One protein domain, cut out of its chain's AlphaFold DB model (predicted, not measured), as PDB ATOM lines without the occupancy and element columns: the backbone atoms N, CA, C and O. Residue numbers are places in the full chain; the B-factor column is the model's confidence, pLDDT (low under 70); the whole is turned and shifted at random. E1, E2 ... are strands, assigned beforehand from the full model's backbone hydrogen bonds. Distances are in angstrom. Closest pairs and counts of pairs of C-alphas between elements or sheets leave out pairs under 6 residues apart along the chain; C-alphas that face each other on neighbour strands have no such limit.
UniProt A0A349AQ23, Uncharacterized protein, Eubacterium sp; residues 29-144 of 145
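Overview. This is residues 29 to 144 of the 145 residues of an uncharacterized protein of Eubacterium sp (UniProt A0A349AQ23). Two twisted antiparallel sheets, only partly face to face, make a long rod whose strands run mostly lengthwise: E1 to E4 form one sheet, E5 to E8 the other. The 116 printed residues hold eight named strands, E1 to E8 along the chain, and no named helix; the class is all strand. E2 has E1, E3 and E4 as neighbours; the other sheet's order is E5, E6, E7, E8. The whole is compact, with a radius of gyration of the C-alphas of 15.6 A, and spans 53 by 23 by 23 A.

Along the chain. Find C-alpha 30 at (409.138, 511.474, 391.300); from there E1 runs 37.8 A to residue 43, bending by 56 degrees at residue 39. E2, residues 49 to 63, runs 39.0 A and bends by 65 degrees at 59. Next come E3, residues 67 to 75, and E4, residues 80 to 82. E5, residues 87 to 100, E6, residues 103 to 114, and E7, residues 117 to 129, span 33.3, 33.9 and 37.5 A. E8, residues 135 to 143, ends at C-alpha 143, (425.223, 478.273, 398.855).

Arrangement. Start at E2: E1 is on one side, E3 and E4 on the other. Look for backbone atoms within hydrogen-bond range: N 40 and O 52 of the hairpin E1 and E2, 2.8 A; N 57 and O 74 of the hairpin E2 and E3, 2.8 A; N 51 and O 82 of the antiparallel neighbours E2 and E4, 2.8 A. E5 to E8 form a meander, each strand the antiparallel neighbour of the one before: N 94 and O 107, 2.8 A; N 108 and O 123, 2.9 A; N 124 and O 140, 2.9 A. Between the sheets, the closest C-alphas of E3 and E7 are Gly 68 and Cys 129, 4.7 A; E1 and E5 are apart.

Size, cuts and confidence. The C-alphas of Ala 29 and Trp 116, the two farthest apart, are 52.8 A apart. The printed part has no cut, its links between strands are tight, and residue 29 alone is under pLDDT 70.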
ATOM      1  N   ALA A  29     404.868 510.876 389.469       69.50
ATOM      2  CA  ALA A  29     406.065 510.059 389.493       69.50
ATOM      3  C   ALA A  29     407.271 510.973 389.767       69.50
ATOM      4  O   ALA A  29     407.529 511.925 389.020       69.50
ATOM      5  N   SER A  30     407.973 510.717 390.864       81.00
ATOM      6  CA  SER A  30     409.138 511.474 391.300       81.00
ATOM      7  C   SER A  30     410.393 510.649 391.078       81.00
ATOM      8  O   SER A  30     410.480 509.532 391.578       81.00
ATOM      9  N   ALA A  31     411.368 511.224 390.375       84.62
ATOM     10  CA  ALA A  31     412.704 510.657 390.238       84.62
ATOM     11  C   ALA A  31     413.555 511.022 391.458       84.62
ATOM     12  O   ALA A  31     413.533 512.169 391.918       84.62
ATOM     13  N   ALA A  32     414.307 510.054 391.971       88.56
ATOM     14  CA  ALA A  32     415.166 510.217 393.128       88.56
ATOM     15  C   ALA A  32     416.439 509.372 393.009       88.56
ATOM     16  O   ALA A  32     416.454 508.309 392.388       88.56
ATOM     17  N   ASP A  33     417.488 509.855 393.670       93.44
ATOM     18  CA  ASP A  33     418.719 509.111 393.901       93.44
ATOM     19  C   ASP A  33     418.849 508.823 395.394       93.44
ATOM     20  O   ASP A  33     418.602 509.686 396.244       93.44
ATOM     21  N   GLY A  34     419.243 507.598 395.717       93.56
ATOM     22  CA  GLY A  34     419.383 507.118 397.080       93.56
ATOM     23  C   GLY A  34     420.659 506.317 397.277       93.56
ATOM     24  O   GLY A  34     421.355 505.954 396.330       93.56
ATOM     25  N   ASN A  35     420.961 506.038 398.542       95.38
ATOM     26  CA  ASN A  35     422.078 505.188 398.916       95.38
ATOM     27  C   ASN A  35     421.615 504.120 399.910       95.38
ATOM     28  O   ASN A  35     421.063 504.439 400.963       95.38
ATOM     29  N   ALA A  36     421.858 502.860 399.565       95.25
ATOM     30  CA  ALA A  36     421.591 501.701 400.401       95.25
ATOM     31  C   ALA A  36     422.919 501.164 400.943       95.25
ATOM     32  O   ALA A  36     423.693 500.553 400.207       95.25
ATOM     33  N   ALA A  37     423.193 501.405 402.224       96.25
ATOM     34  CA  ALA A  37     424.437 500.991 402.863       96.25
ATOM     35  C   ALA A  37     424.177 500.225 404.156       96.25
ATOM     36  O   ALA A  37     423.286 500.577 404.934       96.25
ATOM     37  N   ALA A  38     424.953 499.170 404.386       96.88
ATOM     38  CA  ALA A  38     424.949 498.439 405.644       96.88
ATOM     39  C   ALA A  38     426.203 497.571 405.785       96.88
ATOM     40  O   ALA A  38     426.815 497.158 404.803       96.88
ATOM     41  N   THR A  39     426.490 497.205 407.032       97.25
ATOM     42  CA  THR A  39     427.409 496.121 407.374       97.25
ATOM     43  C   THR A  39     426.586 494.965 407.937       97.25
ATOM     44  O   THR A  39     425.820 495.153 408.883       97.25
ATOM     45  N   THR A  40     426.681 493.776 407.348       97.38
ATOM     46  CA  THR A  40     425.869 492.603 407.717       97.38
ATOM     47  C   THR A  40     426.751 491.385 407.949       97.38
ATOM     48  O   THR A  40     427.568 491.038 407.098       97.38
ATOM     49  N   GLU A  41     426.566 490.709 409.083       97.44
ATOM     50  CA  GLU A  41     427.142 489.381 409.305       97.44
ATOM     51  C   GLU A  41     426.239 488.312 408.681       97.44
ATOM     52  O   GLU A  41     425.033 488.269 408.933       97.44
ATOM     53  N   ILE A  42     426.833 487.435 407.877       96.94
ATOM     54  CA  ILE A  42     426.158 486.310 407.240       96.94
ATOM     55  C   ILE A  42     426.831 485.022 407.696       96.94
ATOM     56  O   ILE A  42     428.025 484.818 407.479       96.94
ATOM     57  N   TRP A  43     426.040 484.132 408.285       96.25
ATOM     58  CA  TRP A  43     426.480 482.802 408.687       96.25
ATOM     59  C   TRP A  43     426.446 481.853 407.489       96.25
ATOM     60  O   TRP A  43     425.400 481.665 406.865       96.25
ATOM     61  N   LEU A  44     427.601 481.274 407.168       94.25
ATOM     62  CA  LEU A  44     427.757 480.260 406.126       94.25
ATOM     63  C   LEU A  44     427.352 478.875 406.655       94.25
ATOM     64  O   LEU A  44     426.802 478.061 405.917       94.25
ATOM     65  N   ASP A  45     427.594 478.630 407.945       93.25
ATOM     66  CA  ASP A  45     427.128 477.472 408.708       93.25
ATOM     67  C   ASP A  45     427.036 477.806 410.215       93.25
ATOM     68  O   ASP A  45     426.935 478.969 410.596       93.25
ATOM     69  N   SER A  46     427.047 476.799 411.098       94.00
ATOM     70  CA  SER A  46     426.960 476.986 412.555       94.00
ATOM     71  C   SER A  46     428.178 477.647 413.218       94.00
ATOM     72  O   SER A  46     428.097 478.001 414.392       94.00
ATOM     73  N   THR A  47     429.317 477.742 412.531       95.12
ATOM     74  CA  THR A  47     430.601 478.182 413.106       95.12
ATOM     75  C   THR A  47     431.367 479.172 412.237       95.12
ATOM     76  O   THR A  47     432.292 479.806 412.738       95.12
ATOM     77  N   HIS A  48     430.998 479.322 410.967       95.69
ATOM     78  CA  HIS A  48     431.693 480.164 410.007       95.69
ATOM     79  C   HIS A  48     430.779 481.278 409.511       95.69
ATOM     80  O   HIS A  48     429.648 481.031 409.086       95.69
ATOM     81  N   SER A  49     431.286 482.507 409.534       96.81
ATOM     82  CA  SER A  49     430.571 483.686 409.063       96.81
ATOM     83  C   SER A  49     431.465 484.590 408.224       96.81
ATOM     84  O   SER A  49     432.695 484.494 408.230       96.81
ATOM     85  N   ILE A  50     430.828 485.475 407.473       97.75
ATOM     86  CA  ILE A  50     431.462 486.583 406.767       97.75
ATOM     87  C   ILE A  50     430.798 487.883 407.203       97.75
ATOM     88  O   ILE A  50     429.617 487.910 407.549       97.75
ATOM     89  N   ILE A  51     431.554 488.968 407.149       97.94
ATOM     90  CA  ILE A  51     431.061 490.326 407.321       97.94
ATOM     91  C   ILE A  51     431.074 490.972 405.943       97.94
ATOM     92  O   ILE A  51     432.125 491.072 405.307       97.94
ATOM     93  N   VAL A  52     429.898 491.381 405.485       97.62
ATOM     94  CA  VAL A  52     429.702 492.070 404.213       97.62
ATOM     95  C   VAL A  52     429.468 493.541 404.511       97.62
ATOM     96  O   VAL A  52     428.488 493.877 405.174       97.62
ATOM     97  N   ASP A  53     430.353 494.401 404.020       96.81
ATOM     98  CA  ASP A  53     430.224 495.853 404.115       96.81
ATOM     99  C   ASP A  53     429.987 496.425 402.720       96.81
ATOM    100  O   ASP A  53     430.778 496.190 401.801       96.81
ATOM    101  N   TYR A  54     428.857 497.105 402.530       96.19
ATOM    102  CA  TYR A  54     428.420 497.548 401.211       96.19
ATOM    103  C   TYR A  54     427.737 498.911 401.245       96.19
ATOM    104  O   TYR A  54     427.103 499.303 402.226       96.19
ATOM    105  N   SER A  55     427.835 499.607 400.115       96.62
ATOM    106  CA  SER A  55     427.101 500.828 399.809       96.62
ATOM    107  C   SER A  55     426.725 500.786 398.333       96.62
ATOM    108  O   SER A  55     427.575 500.532 397.485       96.62
ATOM    109  N   ILE A  56     425.448 500.985 398.032       96.50
ATOM    110  CA  ILE A  56     424.896 500.888 396.683       96.50
ATOM    111  C   ILE A  56     424.214 502.208 396.361       96.50
ATOM    112  O   ILE A  56     423.361 502.659 397.129       96.50
ATOM    113  N   ASP A  57     424.586 502.807 395.239       96.44
ATOM    114  CA  ASP A  57     423.857 503.926 394.656       96.44
ATOM    115  C   ASP A  57     422.664 503.417 393.872       96.44
ATOM    116  O   ASP A  57     422.747 502.410 393.173       96.44
ATOM    117  N   VAL A  58     421.531 504.082 394.066       95.75
ATOM    118  CA  VAL A  58     420.231 503.623 393.590       95.75
ATOM    119  C   VAL A  58     419.541 504.783 392.902       95.75
ATOM    120  O   VAL A  58     419.221 505.774 393.557       95.75
ATOM    121  N   THR A  59     419.254 504.631 391.615       95.56
ATOM    122  CA  THR A  59     418.362 505.532 390.883       95.56
ATOM    123  C   THR A  59     416.989 504.883 390.824       95.56
ATOM    124  O   THR A  59     416.850 503.711 390.459       95.56
ATOM    125  N   TYR A  60     415.961 505.615 391.241       94.31
ATOM    126  CA  TYR A  60     414.613 505.079 391.371       94.31
ATOM    127  C   TYR A  60     413.554 506.144 391.128       94.31
ATOM    128  O   TYR A  60     413.809 507.346 391.186       94.31
ATOM    129  N   ASN A  61     412.331 505.686 390.877       92.69
ATOM    130  CA  ASN A  61     411.165 506.554 390.907       92.69
ATOM    131  C   ASN A  61     410.096 505.969 391.809       92.69
ATOM    132  O   ASN A  61     410.083 504.771 392.101       92.69
ATOM    133  N   TYR A  62     409.170 506.824 392.210       90.62
ATOM    134  CA  TYR A  62     407.998 506.430 392.967       90.62
ATOM    135  C   TYR A  62     406.810 507.309 392.622       90.62
ATOM    136  O   TYR A  62     406.975 508.463 392.227       90.62
ATOM    137  N   ASP A  63     405.620 506.749 392.784       87.19
ATOM    138  CA  ASP A  63     404.356 507.456 392.636       87.19
ATOM    139  C   ASP A  63     403.488 507.201 393.876       87.19
ATOM    140  O   ASP A  63     403.176 506.044 394.192       87.19
ATOM    141  N   GLU A  64     403.153 508.284 394.592       81.50
ATOM    142  CA  GLU A  64     402.443 508.248 395.878       81.50
ATOM    143  C   GLU A  64     401.084 507.551 395.708       81.50
ATOM    144  O   GLU A  64     400.182 508.065 395.051       81.50
ATOM    145  N   GLY A  65     400.910 506.385 396.339       77.62
ATOM    146  CA  GLY A  65     399.672 505.596 396.268       77.62
ATOM    147  C   GLY A  65     399.634 504.515 395.179       77.62
ATOM    148  O   GLY A  65     398.590 503.876 395.003       77.62
ATOM    149  N   TYR A  66     400.740 504.299 394.455       81.50
ATOM    150  CA  TYR A  66     400.880 503.222 393.474       81.50
ATOM    151  C   TYR A  66     402.062 502.300 393.781       81.50
ATOM    152  O   TYR A  66     401.887 501.215 394.338       81.50
ATOM    153  N   THR A  67     403.262 502.658 393.322       84.75
ATOM    154  CA  THR A  67     404.440 501.798 393.442       84.75
ATOM    155  C   THR A  67     405.726 502.577 393.198       84.75
ATOM    156  O   THR A  67     405.767 503.480 392.364       84.75
ATOM    157  N   GLY A  68     406.785 502.194 393.909       90.50
ATOM    158  CA  GLY A  68     408.155 502.539 393.558       90.50
ATOM    159  C   GLY A  68     408.729 501.556 392.545       90.50
ATOM    160  O   GLY A  68     408.318 500.393 392.491       90.50
ATOM    161  N   TRP A  69     409.701 501.991 391.751       93.00
ATOM    162  CA  TRP A  69     410.502 501.116 390.898       93.00
ATOM    163  C   TRP A  69     411.958 501.551 390.866       93.00
ATOM    164  O   TRP A  69     412.282 502.736 390.860       93.00
ATOM    165  N   ILE A  70     412.836 500.552 390.848       95.31
ATOM    166  CA  ILE A  70     414.278 500.760 390.742       95.31
ATOM    167  C   ILE A  70     414.629 500.861 389.260       95.31
ATOM    168  O   ILE A  70     414.231 499.997 388.477       95.31
ATOM    169  N   GLU A  71     415.347 501.911 388.878       93.75
ATOM    170  CA  GLU A  71     415.823 502.110 387.508       93.75
ATOM    171  C   GLU A  71     417.225 501.561 387.314       93.75
ATOM    172  O   GLU A  71     417.467 500.878 386.322       93.75
ATOM    173  N   ASP A  72     418.116 501.835 388.264       94.25
ATOM    174  CA  ASP A  72     419.502 501.392 388.216       94.25
ATOM    175  C   ASP A  72     420.088 501.213 389.616       94.25
ATOM    176  O   ASP A  72     419.605 501.797 390.595       94.25
ATOM    177  N   MET A  73     421.124 500.383 389.705       94.88
ATOM    178  CA  MET A  73     421.905 500.184 390.918       94.88
ATOM    179  C   MET A  73     423.382 500.019 390.587       94.88
ATOM    180  O   MET A  73     423.753 499.165 389.783       94.88
ATOM    181  N   GLU A  74     424.234 500.739 391.308       94.75
ATOM    182  CA  GLU A  74     425.683 500.632 391.179       94.75
ATOM    183  C   GLU A  74     426.325 500.405 392.549       94.75
ATOM    184  O   GLU A  74     426.076 501.135 393.511       94.75
ATOM    185  N   MET A  75     427.154 499.365 392.663       94.56
ATOM    186  CA  MET A  75     427.945 499.149 393.872       94.56
ATOM    187  C   MET A  75     429.020 500.235 393.961       94.56
ATOM    188  O   MET A  75     429.843 500.357 393.057       94.56
ATOM    189  N   ARG A  76     429.048 500.994 395.061       92.62
ATOM    190  CA  ARG A  76     430.090 502.001 395.279       92.62
ATOM    191  C   ARG A  76     431.447 501.360 395.543       92.62
ATOM    192  O   ARG A  76     431.558 500.297 396.165       92.62
ATOM    193  N   ASP A  77     432.490 502.096 395.165       84.94
ATOM    194  CA  ASP A  77     433.860 501.816 395.585       84.94
ATOM    195  C   ASP A  77     433.942 501.704 397.115       84.94
ATOM    196  O   ASP A  77     433.435 502.553 397.852       84.94
ATOM    197  N   GLY A  78     434.597 500.644 397.593       78.94
ATOM    198  CA  GLY A  78     434.709 500.329 399.021       78.94
ATOM    199  C   GLY A  78     433.863 499.143 399.487       78.94
ATOM    200  O   GLY A  78     433.997 498.751 400.643       78.94
ATOM    201  N   PHE A  79     433.063 498.530 398.608       90.94
ATOM    202  CA  PHE A  79     432.472 497.213 398.863       90.94
ATOM    203  C   PHE A  79     433.542 496.184 399.255       90.94
ATOM    204  O   PHE A  79     434.555 496.028 398.568       90.94
ATOM    205  N   GLY A  80     433.297 495.457 400.346       91.75
ATOM    206  CA  GLY A  80     434.227 494.460 400.854       91.75
ATOM    207  C   GLY A  80     433.546 493.313 401.587       91.75
ATOM    208  O   GLY A  80     432.495 493.461 402.212       91.75
ATOM    209  N   VAL A  81     434.191 492.149 401.530       95.69
ATOM    210  CA  VAL A  81     433.832 490.982 402.334       95.69
ATOM    211  C   VAL A  81     435.049 490.562 403.145       95.69
ATOM    212  O   VAL A  81     436.128 490.359 402.594       95.69
ATOM    213  N   GLY A  82     434.869 490.438 404.457       95.62
ATOM    214  CA  GLY A  82     435.896 489.981 405.389       95.62
ATOM    215  C   GLY A  82     435.398 488.841 406.269       95.62
ATOM    216  O   GLY A  82     434.201 488.577 406.355       95.62
ATOM    217  N   SER A  83     436.315 488.152 406.943       96.75
ATOM    218  CA  SER A  83     435.974 487.112 407.915       96.75
ATOM    219  C   SER A  83     437.134 486.853 408.873       96.75
ATOM    220  O   SER A  83     438.293 487.069 408.531       96.75
ATOM    221  N   ASN A  84     436.801 486.370 410.072       96.44
ATOM    222  CA  ASN A  84     437.759 485.826 411.037       96.44
ATOM    223  C   ASN A  84     437.762 484.286 411.064       96.44
ATOM    224  O   ASN A  84     438.562 483.694 411.785       96.44
ATOM    225  N   THR A  85     436.845 483.638 410.340       95.25
ATOM    226  CA  THR A  85     436.611 482.186 410.403       95.25
ATOM    227  C   THR A  85     436.869 481.481 409.076       95.25
ATOM    228  O   THR A  85     437.131 480.287 409.079       95.25
ATOM    229  N   VAL A  86     436.803 482.192 407.949       96.38
ATOM    230  CA  VAL A  86     437.114 481.671 406.610       96.38
ATOM    231  C   VAL A  86     438.072 482.619 405.891       96.38
ATOM    232  O   VAL A  86     438.080 483.820 406.153       96.38
ATOM    233  N   ASN A  87     438.859 482.096 404.958       96.62
ATOM    234  CA  ASN A  87     439.621 482.901 404.009       96.62
ATOM    235  C   ASN A  87     438.753 483.181 402.782       96.62
ATOM    236  O   ASN A  87     438.133 482.258 402.255       96.62
ATOM    237  N   ILE A  88     438.708 484.435 402.331       96.38
ATOM    238  CA  ILE A  88     438.008 484.818 401.099       96.38
ATOM    239  C   ILE A  88     438.983 484.664 399.931       96.38
ATOM    240  O   ILE A  88     439.989 485.367 399.877       96.38
ATOM    241  N   GLU A  89     438.679 483.758 399.007       95.00
ATOM    242  CA  GLU A  89     439.529 483.467 397.846       95.00
ATOM    243  C   GLU A  89     439.115 484.283 396.632       95.00
ATOM    244  O   GLU A  89     439.953 484.839 395.922       95.00
ATOM    245  N   GLN A  90     437.806 484.350 396.381       93.94
ATOM    246  CA  GLN A  90     437.263 485.048 395.229       93.94
ATOM    247  C   GLN A  90     436.016 485.824 395.609       93.94
ATOM    248  O   GLN A  90     435.149 485.344 396.340       93.94
ATOM    249  N   LEU A  91     435.926 487.020 395.043       94.25
ATOM    250  CA  LEU A  91     434.752 487.865 395.088       94.25
ATOM    251  C   LEU A  91     434.683 488.618 393.764       94.25
ATOM    252  O   LEU A  91     435.559 489.427 393.463       94.25
ATOM    253  N   TYR A  92     433.666 488.337 392.959       93.12
ATOM    254  CA  TYR A  92     433.469 489.039 391.696       93.12
ATOM    255  C   TYR A  92     431.991 489.154 391.359       93.12
ATOM    256  O   TYR A  92     431.164 488.343 391.776       93.12
ATOM    257  N   GLN A  93     431.655 490.188 390.599       92.75
ATOM    258  CA  GLN A  93     430.288 490.422 390.168       92.75
ATOM    259  C   GLN A  93     429.880 489.357 389.146       92.75
ATOM    260  O   GLN A  93     430.512 489.208 388.102       92.75
ATOM    261  N   SER A  94     428.840 488.590 389.471       91.12
ATOM    262  CA  SER A  94     428.283 487.558 388.594       91.12
ATOM    263  C   SER A  94     427.218 488.129 387.665       91.12
ATOM    264  O   SER A  94     427.103 487.687 386.524       91.12
ATOM    265  N   GLU A  95     426.438 489.097 388.145       85.69
ATOM    266  CA  GLU A  95     425.445 489.808 387.346       85.69
ATOM    267  C   GLU A  95     425.548 491.307 387.600       85.69
ATOM    268  O   GLU A  95     425.660 491.753 388.746       85.69
ATOM    269  N   TRP A  96     425.518 492.069 386.505       75.75
ATOM    270  CA  TRP A  96     425.688 493.517 386.534       75.75
ATOM    271  C   TRP A  96     424.566 494.205 387.296       75.75
ATOM    272  O   TRP A  96     424.856 494.924 388.234       75.75
ATOM    273  N   PHE A  97     423.314 493.957 386.922       88.69
ATOM    274  CA  PHE A  97     422.121 494.486 387.577       88.69
ATOM    275  C   PHE A  97     420.884 493.893 386.898       88.69
ATOM    276  O   PHE A  97     420.876 493.707 385.677       88.69
ATOM    277  N   TYR A  98     419.831 493.611 387.664       90.38
ATOM    278  CA  TYR A  98     418.509 493.359 387.095       90.38
ATOM    279  C   TYR A  98     417.387 493.868 388.000       90.38
ATOM    280  O   TYR A  98     417.520 493.933 389.224       90.38
ATOM    281  N   THR A  99     416.246 494.189 387.389       88.94
ATOM    282  CA  THR A  99     415.053 494.691 388.080       88.94
ATOM    283  C   THR A  99     413.896 493.706 388.015       88.94
ATOM    284  O   THR A  99     413.759 492.897 387.096       88.94
ATOM    285  N   SER A 100     413.024 493.787 389.014       83.44
ATOM    286  CA  SER A 100     411.730 493.116 389.051       83.44
ATOM    287  C   SER A 100     410.711 494.056 389.696       83.44
ATOM    288  O   SER A 100     410.416 493.961 390.887       83.44
ATOM    289  N   GLY A 101     410.226 495.024 388.912       83.50
ATOM    290  CA  GLY A 101     409.304 496.063 389.380       83.50
ATOM    291  C   GLY A 101     409.930 496.924 390.479       83.50
ATOM    292  O   GLY A 101     410.944 497.579 390.261       83.50
ATOM    293  N   SER A 102     409.360 496.870 391.682       91.38
ATOM    294  CA  SER A 102     409.791 497.635 392.861       91.38
ATOM    295  C   SER A 102     411.093 497.161 393.502       91.38
ATOM    296  O   SER A 102     411.407 497.571 394.614       91.38
ATOM    297  N   SER A 103     411.820 496.236 392.874       94.75
ATOM    298  CA  SER A 103     413.058 495.663 393.404       94.75
ATOM    299  C   SER A 103     414.163 495.667 392.356       94.75
ATOM    300  O   SER A 103     413.920 495.298 391.207       94.75
ATOM    301  N   GLY A 104     415.378 495.994 392.778       96.25
ATOM    302  CA  GLY A 104     416.606 495.834 392.008       96.25
ATOM    303  C   GLY A 104     417.589 494.916 392.730       96.25
ATOM    304  O   GLY A 104     417.525 494.756 393.957       96.25
ATOM    305  N   TYR A 105     418.466 494.281 391.954       96.75
ATOM    306  CA  TYR A 105     419.378 493.253 392.442       96.75
ATOM    307  C   TYR A 105     420.780 493.397 391.851       96.75
ATOM    308  O   TYR A 105     420.932 493.586 390.645       96.75
ATOM    309  N   LEU A 106     421.792 493.218 392.704       96.50
ATOM    310  CA  LEU A 106     423.189 492.985 392.320       96.50
ATOM    311  C   LEU A 106     423.617 491.612 392.839       96.50
ATOM    312  O   LEU A 106     423.296 491.251 393.978       96.50
ATOM    313  N   VAL A 107     424.348 490.849 392.025       96.31
ATOM    314  CA  VAL A 107     424.751 489.481 392.378       96.31
ATOM    315  C   VAL A 107     426.258 489.326 392.268       96.31
ATOM    316  O   VAL A 107     426.843 489.523 391.204       96.31
ATOM    317  N   TYR A 108     426.877 488.909 393.369       95.94
ATOM    318  CA  TYR A 108     428.302 488.616 393.448       95.94
ATOM    319  C   TYR A 108     428.505 487.140 393.741       95.94
ATOM    320  O   TYR A 108     427.858 486.581 394.625       95.94
ATOM    321  N   PHE A 109     429.410 486.511 393.005       95.69
ATOM    322  CA  PHE A 109     429.914 485.198 393.365       95.69
ATOM    323  C   PHE A 109     430.953 485.343 394.475       95.69
ATOM    324  O   PHE A 109     431.770 486.269 394.450       95.69
ATOM    325  N   ILE A 110     430.923 484.413 395.426       96.19
ATOM    326  CA  ILE A 110     431.910 484.311 396.494       96.19
ATOM    327  C   ILE A 110     432.421 482.877 396.616       96.19
ATOM    328  O   ILE A 110     431.644 481.918 396.631       96.19
ATOM    329  N   GLU A 111     433.737 482.759 396.753       96.00
ATOM    330  CA  GLU A 111     434.425 481.546 397.174       96.00
ATOM    331  C   GLU A 111     435.225 481.857 398.434       96.00
ATOM    332  O   GLU A 111     436.076 482.750 398.451       96.00
ATOM    333  N   ALA A 112     434.929 481.119 399.497       96.12
ATOM    334  CA  ALA A 112     435.640 481.184 400.756       96.12
ATOM    335  C   ALA A 112     435.934 479.773 401.262       96.12
ATOM    336  O   ALA A 112     435.195 478.833 400.964       96.12
ATOM    337  N   HIS A 113     436.991 479.609 402.047       94.81
ATOM    338  CA  HIS A 113     437.351 478.304 402.584       94.81
ATOM    339  C   HIS A 113     437.872 478.386 404.020       94.81
ATOM    340  O   HIS A 113     438.508 479.356 404.425       94.81
ATOM    341  N   GLU A 114     437.648 477.324 404.787       95.06
ATOM    342  CA  GLU A 114     438.351 477.049 406.041       95.06
ATOM    343  C   GLU A 114     438.848 475.614 405.963       95.06
ATOM    344  O   GLU A 114     438.046 474.691 405.958       95.06
ATOM    345  N   ARG A 115     440.170 475.427 405.858       88.19
ATOM    346  CA  ARG A 115     440.887 474.139 405.873       88.19
ATOM    347  C   ARG A 115     440.334 473.030 404.957       88.19
ATOM    348  O   ARG A 115     440.973 472.713 403.960       88.19
ATOM    349  N   TRP A 116     439.226 472.392 405.333       86.94
ATOM    350  CA  TRP A 116     438.556 471.312 404.593       86.94
ATOM    351  C   TRP A 116     437.164 471.691 404.069       86.94
ATOM    352  O   TRP A 116     436.598 470.954 403.263       86.94
ATOM    353  N   ASN A 117     436.610 472.805 404.537       89.44
ATOM    354  CA  ASN A 117     435.303 473.312 404.167       89.44
ATOM    355  C   ASN A 117     435.449 474.365 403.070       89.44
ATOM    356  O   ASN A 117     436.225 475.311 403.209       89.44
ATOM    357  N   ASN A 118     434.664 474.207 402.006       93.88
ATOM    358  CA  ASN A 118     434.564 475.171 400.921       93.88
ATOM    359  C   ASN A 118     433.149 475.742 400.897       93.88
ATOM    360  O   ASN A 118     432.172 474.996 400.828       93.88
ATOM    361  N   TYR A 119     433.060 477.063 400.900       95.06
ATOM    362  CA  TYR A 119     431.825 477.822 400.820       95.06
ATOM    363  C   TYR A 119     431.823 478.549 399.487       95.06
ATOM    364  O   TYR A 119     432.534 479.531 399.289       95.06
ATOM    365  N   THR A 120     431.029 478.040 398.554       96.06
ATOM    366  CA  THR A 120     430.837 478.665 397.244       96.06
ATOM    367  C   THR A 120     429.382 479.037 397.103       96.06
ATOM    368  O   THR A 120     428.500 478.292 397.528       96.06
ATOM    369  N   GLY A 121     429.106 480.206 396.550       96.12
ATOM    370  CA  GLY A 121     427.733 480.658 396.432       96.12
ATOM    371  C   GLY A 121     427.625 482.072 395.914       96.12
ATOM    372  O   GLY A 121     428.566 482.618 395.337       96.12
ATOM    373  N   TYR A 122     426.459 482.656 396.143       96.69
ATOM    374  CA  TYR A 122     426.132 483.990 395.674       96.69
ATOM    375  C   TYR A 122     425.680 484.875 396.825       96.69
ATOM    376  O   TYR A 122     424.844 484.475 397.637       96.69
ATOM    377  N   LEU A 123     426.224 486.087 396.857       96.75
ATOM    378  CA  LEU A 123     425.684 487.208 397.605       96.75
ATOM    379  C   LEU A 123     424.708 487.954 396.702       96.75
ATOM    380  O   LEU A 123     425.080 488.421 395.625       96.75
ATOM    381  N   THR A 124     423.461 488.063 397.141       96.94
ATOM    382  CA  THR A 124     422.428 488.836 396.454       96.94
ATOM    383  C   THR A 124     422.088 490.049 397.296       96.94
ATOM    384  O   THR A 124     421.525 489.914 398.386       96.94
ATOM    385  N   PHE A 125     422.424 491.222 396.769       96.94
ATOM    386  CA  PHE A 125     422.029 492.511 397.315       96.94
ATOM    387  C   PHE A 125     420.697 492.887 396.698       96.94
ATOM    388  O   PHE A 125     420.569 492.922 395.476       96.94
ATOM    389  N   ARG A 126     419.707 493.144 397.541       97.06
ATOM    390  CA  ARG A 126     418.371 493.545 397.125       97.06
ATOM    391  C   ARG A 126     418.095 494.932 397.664       97.06
ATOM    392  O   ARG A 126     418.241 495.151 398.864       97.06
ATOM    393  N   VAL A 127     417.627 495.816 396.794       97.50
ATOM    394  CA  VAL A 127     417.035 497.098 397.181       97.50
ATOM    395  C   VAL A 127     415.606 497.140 396.663       97.50
ATOM    396  O   VAL A 127     415.323 496.672 395.560       97.50
ATOM    397  N   THR A 128     414.693 497.668 397.466       96.19
ATOM    398  CA  THR A 128     413.298 497.887 397.102       96.19
ATOM    399  C   THR A 128     412.894 499.322 397.369       96.19
ATOM    400  O   THR A 128     413.339 499.882 398.364       96.19
ATOM    401  N   CYS A 129     412.015 499.869 396.537       95.06
ATOM    402  CA  CYS A 129     411.393 501.173 396.747       95.06
ATOM    403  C   CYS A 129     409.886 500.995 396.928       95.06
ATOM    404  O   CYS A 129     409.255 500.298 396.129       95.06
ATOM    405  N   ASP A 130     409.308 501.616 397.950       92.44
ATOM    406  CA  ASP A 130     407.857 501.656 398.120       92.44
ATOM    407  C   ASP A 130     407.203 502.833 397.367       92.44
ATOM    408  O   ASP A 130     407.861 503.576 396.638       92.44
ATOM    409  N   GLU A 131     405.882 502.975 397.502       89.50
ATOM    410  CA  GLU A 131     405.095 504.040 396.860       89.50
ATOM    411  C   GLU A 131     405.418 505.455 397.381       89.50
ATOM    412  O   GLU A 131     405.067 506.436 396.736       89.50
ATOM    413  N   TRP A 132     406.097 505.577 398.524       90.88
ATOM    414  CA  TRP A 132     406.471 506.853 399.140       90.88
ATOM    415  C   TRP A 132     407.925 507.237 398.853       90.88
ATOM    416  O   TRP A 132     408.400 508.270 399.329       90.88
ATOM    417  N   GLY A 133     408.635 506.417 398.075       89.62
ATOM    418  CA  GLY A 133     410.043 506.624 397.773       89.62
ATOM    419  C   GLY A 133     410.985 506.151 398.879       89.62
ATOM    420  O   GLY A 133     412.158 506.534 398.870       89.62
ATOM    421  N   GLU A 134     410.499 505.355 399.838       93.25
ATOM    422  CA  GLU A 134     411.316 504.803 400.913       93.25
ATOM    423  C   GLU A 134     412.052 503.550 400.429       93.25
ATOM    424  O   GLU A 134     411.460 502.590 399.920       93.25
ATOM    425  N   LEU A 135     413.378 503.565 400.586       95.88
ATOM    426  CA  LEU A 135     414.224 502.435 400.237       95.88
ATOM    427  C   LEU A 135     414.310 501.443 401.400       95.88
ATOM    428  O   LEU A 135     414.525 501.815 402.549       95.88
ATOM    429  N   SER A 136     414.225 500.157 401.081       96.75
ATOM    430  CA  SER A 136     414.556 499.049 401.981       96.75
ATOM    431  C   SER A 136     415.572 498.143 401.307       96.75
ATOM    432  O   SER A 136     415.471 497.879 400.110       96.75
ATOM    433  N   TRP A 137     416.561 497.656 402.050       97.88
ATOM    434  CA  TRP A 137     417.654 496.888 401.463       97.88
ATOM    435  C   TRP A 137     418.168 495.780 402.370       97.88
ATOM    436  O   TRP A 137     417.925 495.754 403.575       97.88
ATOM    437  N   GLY A 138     418.882 494.839 401.761       97.19
ATOM    438  CA  GLY A 138     419.540 493.759 402.471       97.19
ATOM    439  C   GLY A 138     420.426 492.927 401.558       97.19
ATOM    440  O   GLY A 138     420.330 492.988 400.331       97.19
ATOM    441  N   VAL A 139     421.265 492.110 402.183       97.50
ATOM    442  CA  VAL A 139     422.106 491.123 401.513       97.50
ATOM    443  C   VAL A 139     421.762 489.735 402.035       97.50
ATOM    444  O   VAL A 139     421.476 489.546 403.217       97.50
ATOM    445  N   SER A 140     421.772 488.753 401.142       96.44
ATOM    446  CA  SER A 140     421.577 487.346 401.484       96.44
ATOM    447  C   SER A 140     422.619 486.480 400.795       96.44
ATOM    448  O   SER A 140     423.106 486.834 399.723       96.44
ATOM    449  N   TYR A 141     422.944 485.349 401.414       96.25
ATOM    450  CA  TYR A 141     423.831 484.345 400.846       96.25
ATOM    451  C   TYR A 141     423.052 483.098 400.457       96.25
ATOM    452  O   TYR A 141     422.216 482.602 401.216       96.25
ATOM    453  N   ARG A 142     423.368 482.571 399.278       95.88
ATOM    454  CA  ARG A 142     422.884 481.283 398.800       95.88
ATOM    455  C   ARG A 142     424.071 480.399 398.454       95.88
ATOM    456  O   ARG A 142     424.820 480.722 397.535       95.88
ATOM    457  N   SER A 143     424.199 479.275 399.154       92.88
ATOM    458  CA  SER A 143     425.223 478.273 398.855       92.88
ATOM    459  C   SER A 143     424.941 477.537 397.539       92.88
ATOM    460  O   SER A 143     423.781 477.318 397.177       92.88
ATOM    461  N   ASN A 144     426.013 477.133 396.854       88.44
ATOM    462  CA  ASN A 144     426.004 476.207 395.718       88.44
ATOM    463  C   ASN A 144     426.216 474.739 396.135       88.44
ATOM    464  O   ASN A 144     426.153 473.860 395.276       88.44
TER     465      ASN A 144